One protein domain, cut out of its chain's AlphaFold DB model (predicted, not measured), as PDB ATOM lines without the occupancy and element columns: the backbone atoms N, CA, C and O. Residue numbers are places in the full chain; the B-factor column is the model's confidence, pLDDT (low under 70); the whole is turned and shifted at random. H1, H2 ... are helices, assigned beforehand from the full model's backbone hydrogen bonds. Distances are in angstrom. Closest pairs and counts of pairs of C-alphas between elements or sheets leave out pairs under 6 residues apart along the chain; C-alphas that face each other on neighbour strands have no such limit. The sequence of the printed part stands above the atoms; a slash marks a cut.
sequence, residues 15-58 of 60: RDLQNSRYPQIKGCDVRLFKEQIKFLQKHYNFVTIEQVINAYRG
ATOM      1  N   ARG A  15       6.446  20.955  32.244       93.62
ATOM      2  CA  ARG A  15       6.016  20.017  31.190       93.62
ATOM      3  C   ARG A  15       7.032  19.925  30.057       93.62
ATOM      4  O   ARG A  15       7.947  20.739  29.981       93.62
ATOM      5  N   ASP A  16       6.878  18.937  29.182       93.25
ATOM      6  CA  ASP A  16       7.612  18.904  27.916       93.25
ATOM      7  C   ASP A  16       7.113  20.059  27.044       93.25
ATOM      8  O   ASP A  16       6.011  20.004  26.503       93.25
ATOM      9  N   LEU A  17       7.875  21.151  26.983       89.69
ATOM     10  CA  LEU A  17       7.454  22.333  26.236       89.69
ATOM     11  C   LEU A  17       7.490  22.041  24.735       89.69
ATOM     12  O   LEU A  17       6.505  22.317  24.052       89.69
ATOM     13  N   GLN A  18       8.560  21.408  24.254       86.62
ATOM     14  CA  GLN A  18       8.817  21.172  22.833       86.62
ATOM     15  C   GLN A  18       7.716  20.340  22.169       86.62
ATOM     16  O   GLN A  18       7.288  20.683  21.070       86.62
ATOM     17  N   ASN A  19       7.210  19.314  22.860       91.25
ATOM     18  CA  ASN A  19       6.175  18.422  22.325       91.25
ATOM     19  C   ASN A  19       4.759  18.731  22.850       91.25
ATOM     20  O   ASN A  19       3.833  17.943  22.649       91.25
ATOM     21  N   SER A  20       4.556  19.861  23.541       89.38
ATOM     22  CA  SER A  20       3.226  20.248  24.033       89.38
ATOM     23  C   SER A  20       2.394  21.001  22.997       89.38
ATOM     24  O   SER A  20       2.908  21.616  22.071       89.38
ATOM     25  N   ARG A  21       1.076  21.061  23.230       91.88
ATOM     26  CA  ARG A  21       0.135  21.877  22.442       91.88
ATOM     27  C   ARG A  21       0.493  23.372  22.398       91.88
ATOM     28  O   ARG A  21       0.082  24.056  21.469       91.88
ATOM     29  N   TYR A  22       1.238  23.879  23.387       91.50
ATOM     30  CA  TYR A  22       1.693  25.274  23.417       91.50
ATOM     31  C   TYR A  22       3.191  25.343  23.755       91.50
ATOM     32  O   TYR A  22       3.535  25.554  24.926       91.50
ATOM     33  N   PRO A  23       4.076  25.183  22.752       88.19
ATOM     34  CA  PRO A  23       5.522  25.136  22.972       88.19
ATOM     35  C   PRO A  23       6.147  26.442  23.451       88.19
ATOM     36  O   PRO A  23       7.192  26.427  24.089       88.19
ATOM     37  N   GLN A  24       5.485  27.565  23.174       90.25
ATOM     38  CA  GLN A  24       5.953  28.909  23.521       90.25
ATOM     39  C   GLN A  24       5.353  29.434  24.835       90.25
ATOM     40  O   GLN A  24       5.527  30.605  25.167       90.25
ATOM     41  N   ILE A  25       4.608  28.607  25.587       93.31
ATOM     42  CA  ILE A  25       4.125  29.042  26.902       93.31
ATOM     43  C   ILE A  25       5.319  29.284  27.827       93.31
ATOM     44  O   ILE A  25       6.296  28.532  27.815       93.31
ATOM     45  N   LYS A  26       5.209  30.277  28.707       90.94
ATOM     46  CA  LYS A  26       6.162  30.429  29.803       90.94
ATOM     47  C   LYS A  26       6.009  29.246  30.768       90.94
ATOM     48  O   LYS A  26       5.007  29.139  31.472       90.94
ATOM     49  N   GLY A  27       7.001  28.364  30.796       93.00
ATOM     50  CA  GLY A  27       7.042  27.188  31.662       93.00
ATOM     51  C   GLY A  27       8.466  26.677  31.859       93.00
ATOM     52  O   GLY A  27       9.413  27.196  31.273       93.00
ATOM     53  N   CYS A  28       8.612  25.663  32.704       95.62
ATOM     54  CA  CYS A  28       9.859  24.950  32.939       95.62
ATOM     55  C   CYS A  28       9.831  23.615  32.179       95.62
ATOM     56  O   CYS A  28       8.871  22.849  32.303       95.62
ATOM     57  N   ASP A  29      10.874  23.340  31.395       94.69
ATOM     58  CA  ASP A  29      11.050  22.038  30.744       94.69
ATOM     59  C   ASP A  29      11.291  20.950  31.803       94.69
ATOM     60  O   ASP A  29      12.057  21.144  32.749       94.69
ATOM     61  N   VAL A  30      10.665  19.782  31.636       95.00
ATOM     62  CA  VAL A  30      10.763  18.659  32.592       95.00
ATOM     63  C   VAL A  30      12.207  18.211  32.823       95.00
ATOM     64  O   VAL A  30      12.542  17.808  33.939       95.00
ATOM     65  N   ARG A  31      13.077  18.268  31.807       94.88
ATOM     66  CA  ARG A  31      14.490  17.890  31.965       94.88
ATOM     67  C   ARG A  31      15.199  18.867  32.893       94.88
ATOM     68  O   ARG A  31      15.857  18.433  33.832       94.88
ATOM     69  N   LEU A  32      15.001  20.168  32.678       96.06
ATOM     70  CA  LEU A  32      15.591  21.203  33.525       96.06
ATOM     71  C   LEU A  32      15.041  21.140  34.953       96.06
ATOM     72  O   LEU A  32      15.813  21.230  35.904       96.06
ATOM     73  N   PHE A  33      13.735  20.915  35.109       97.56
ATOM     74  CA  PHE A  33      13.120  20.732  36.422       97.56
ATOM     75  C   PHE A  33      13.768  19.582  37.201       97.56
ATOM     76  O   PHE A  33      14.101  19.743  38.370       97.56
ATOM     77  N   LYS A  34      14.020  18.433  36.559       97.75
ATOM     78  CA  LYS A  34      14.707  17.302  37.209       97.75
ATOM     79  C   LYS A  34      16.108  17.676  37.690       97.75
ATOM     80  O   LYS A  34      16.477  17.296  38.798       97.75
ATOM     81  N   GLU A  35      16.870  18.429  36.901       98.31
ATOM     82  CA  GLU A  35      18.192  18.908  37.323       98.31
ATOM     83  C   GLU A  35      18.101  19.913  38.482       98.31
ATOM     84  O   GLU A  35      18.883  19.825  39.429       98.31
ATOM     85  N   GLN A  36      17.100  20.799  38.479       98.19
ATOM     86  CA  GLN A  36      16.824  21.688  39.611       98.19
ATOM     87  C   GLN A  36      16.477  20.899  40.879       98.19
ATOM     88  O   GLN A  36      17.031  21.191  41.934       98.19
ATOM     89  N   ILE A  37      15.628  19.869  40.791       98.06
ATOM     90  CA  ILE A  37      15.309  19.011  41.941       98.06
ATOM     91  C   ILE A  37      16.559  18.298  42.461       98.06
ATOM     92  O   ILE A  37      16.785  18.318  43.667       98.06
ATOM     93  N   LYS A  38      17.410  17.741  41.590       98.38
ATOM     94  CA  LYS A  38      18.678  17.115  42.013       98.38
ATOM     95  C   LYS A  38      19.594  18.103  42.737       98.38
ATOM     96  O   LYS A  38      20.165  17.769  43.773       98.38
ATOM     97  N   PHE A  39      19.729  19.318  42.206       98.31
ATOM     98  CA  PHE A  39      20.500  20.379  42.850       98.31
ATOM     99  C   PHE A  39      19.918  20.724  44.227       98.31
ATOM    100  O   PHE A  39      20.641  20.744  45.222       98.31
ATOM    101  N   LEU A  40      18.603  20.927  44.306       97.06
ATOM    102  CA  LEU A  40      17.920  21.256  45.555       97.06
ATOM    103  C   LEU A  40      18.053  20.130  46.585       97.06
ATOM    104  O   LEU A  40      18.374  20.411  47.727       97.06
ATOM    105  N   GLN A  41      17.920  18.865  46.186       96.75
ATOM    106  CA  GLN A  41      18.126  17.713  47.074       96.75
ATOM    107  C   GLN A  41      19.553  17.632  47.634       96.75
ATOM    108  O   GLN A  41      19.749  17.099  48.722       96.75
ATOM    109  N   LYS A  42      20.555  18.142  46.906       97.94
ATOM    110  CA  LYS A  42      21.958  18.152  47.346       97.94
ATOM    111  C   LYS A  42      22.281  19.310  48.295       97.94
ATOM    112  O   LYS A  42      23.192  19.185  49.111       97.94
ATOM    113  N   HIS A  43      21.588  20.439  48.158       96.44
ATOM    114  CA  HIS A  43      21.966  21.701  48.806       96.44
ATOM    115  C   HIS A  43      20.928  22.239  49.800       96.44
ATOM    116  O   HIS A  43      21.251  23.124  50.589       96.44
ATOM    117  N   TYR A  44      19.706  21.711  49.782       95.62
ATOM    118  CA  TYR A  44      18.582  22.158  50.596       95.62
ATOM    119  C   TYR A  44      17.867  20.971  51.236       95.62
ATOM    120  O   TYR A  44      17.887  19.849  50.735       95.62
ATOM    121  N   ASN A  45      17.163  21.257  52.327       94.50
ATOM    122  CA  ASN A  45      16.241  20.320  52.949       94.50
ATOM    123  C   ASN A  45      14.815  20.697  52.544       94.50
ATOM    124  O   ASN A  45      14.376  21.818  52.800       94.50
ATOM    125  N   PHE A  46      14.097  19.771  51.909       96.50
ATOM    126  CA  PHE A  46      12.679  19.966  51.620       96.50
ATOM    127  C   PHE A  46      11.876  19.898  52.915       96.50
ATOM    128  O   PHE A  46      12.064  18.988  53.721       96.50
ATOM    129  N   VAL A  47      10.973  20.859  53.087       95.81
ATOM    130  CA  VAL A  47      10.093  20.961  54.249       95.81
ATOM    131  C   VAL A  47       8.638  20.988  53.815       95.81
ATOM    132  O   VAL A  47       8.311  21.456  52.721       95.81
ATOM    133  N   THR A  48       7.759  20.493  54.678       97.00
ATOM    134  CA  THR A  48       6.314  20.622  54.501       97.00
ATOM    135  C   THR A  48       5.823  21.977  55.008       97.00
ATOM    136  O   THR A  48       6.508  22.668  55.769       97.00
ATOM    137  N   ILE A  49       4.607  22.363  54.617       95.19
ATOM    138  CA  ILE A  49       3.987  23.606  55.097       95.19
ATOM    139  C   ILE A  49       3.802  23.560  56.620       95.19
ATOM    140  O   ILE A  49       4.019  24.564  57.294       95.19
ATOM    141  N   GLU A  50       3.474  22.399  57.185       95.94
ATOM    142  CA  GLU A  50       3.316  22.204  58.627       95.94
ATOM    143  C   GLU A  50       4.626  22.468  59.375       95.94
ATOM    144  O   GLU A  50       4.615  23.151  60.398       95.94
ATOM    145  N   GLN A  51       5.760  21.988  58.851       94.69
ATOM    146  CA  GLN A  51       7.080  22.255  59.432       94.69
ATOM    147  C   GLN A  51       7.420  23.748  59.386       94.69
ATOM    148  O   GLN A  51       7.935  24.289  60.364       94.69
ATOM    149  N   VAL A  52       7.078  24.428  58.287       93.75
ATOM    150  CA  VAL A  52       7.259  25.881  58.156       93.75
ATOM    151  C   VAL A  52       6.388  26.638  59.164       93.75
ATOM    152  O   VAL A  52       6.890  27.520  59.859       93.75
ATOM    153  N   ILE A  53       5.106  26.278  59.297       93.62
ATOM    154  CA  ILE A  53       4.186  26.898  60.266       93.62
ATOM    155  C   ILE A  53       4.658  26.649  61.702       93.62
ATOM    156  O   ILE A  53       4.627  27.572  62.517       93.62
ATOM    157  N   ASN A  54       5.107  25.433  62.023       93.44
ATOM    158  CA  ASN A  54       5.615  25.101  63.352       93.44
ATOM    159  C   ASN A  54       6.876  25.917  63.688       93.44
ATOM    160  O   ASN A  54       6.940  26.563  64.734       93.44
ATOM    161  N   ALA A  55       7.836  25.983  62.760       91.38
ATOM    162  CA  ALA A  55       9.039  26.796  62.921       91.38
ATOM    163  C   ALA A  55       8.713  28.291  63.086       91.38
ATOM    164  O   ALA A  55       9.316  28.964  63.921       91.38
ATOM    165  N   TYR A  56       7.729  28.806  62.341       89.31
ATOM    166  CA  TYR A  56       7.257  30.188  62.473       89.31
ATOM    167  C   TYR A  56       6.614  30.469  63.839       89.31
ATOM    168  O   TYR A  56       6.789  31.550  64.395       89.31
ATOM    169  N   ARG A  57       5.897  29.491  64.404       91.31
ATOM    170  CA  ARG A  57       5.256  29.590  65.727       91.31
ATOM    171  C   ARG A  57       6.216  29.391  66.906       91.31
ATOM    172  O   ARG A  57       5.773  29.489  68.044       91.31
ATOM    173  N   GLY A  58       7.503  29.158  66.649       82.44
ATOM    174  CA  GLY A  58       8.537  29.042  67.679       82.44
ATOM    175  C   GLY A  58       8.867  27.617  68.124       82.44
ATOM    176  O   GLY A  58       9.672  27.480  69.038       82.44
TER     177      GLY A  58
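What this domain is: This is residues 15 to 58 of the 60 residues of an uncharacterized protein of Phocaeicola dorei (UniProt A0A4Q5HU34). An extended rod: a looped stretch, residues 15 to 29, folds back on itself at one end, helix H1 follows, and the shorter helix H2 makes the other end without packing on H1. The printed part has 44 residues with two named helices, H1 then H2, and no named strand; its class is all helix. The whole is extended, with a radius of gyration of the C-alphas of 15.7 A and spans of 46 by 21 by 11 A.

How they stand to each other: Residues 15 to 29 hold no named element. H1, residues 30 to 43, and H2, residues 49 to 56, are apart, joined by a tight link of 5 residues. Residues 34 to 58 stand free. Every O i to N i+4 pair is within hydrogen-bond range in H1 and H2.

Where its parts are: H1 begins at C-alpha 30 (10.763, 18.659, 32.592) and is 19.9 A long from first to last C-alpha. H2, 10.4 A long, ends at C-alpha 56 (7.257, 30.188, 62.473).

The domain as a whole: The C-alphas of Asn 19 and Gly 58, the two farthest apart, are 46.6 A apart. The printed part has no cut. Its mean pLDDT is 94.0, and no printed residue is under 70.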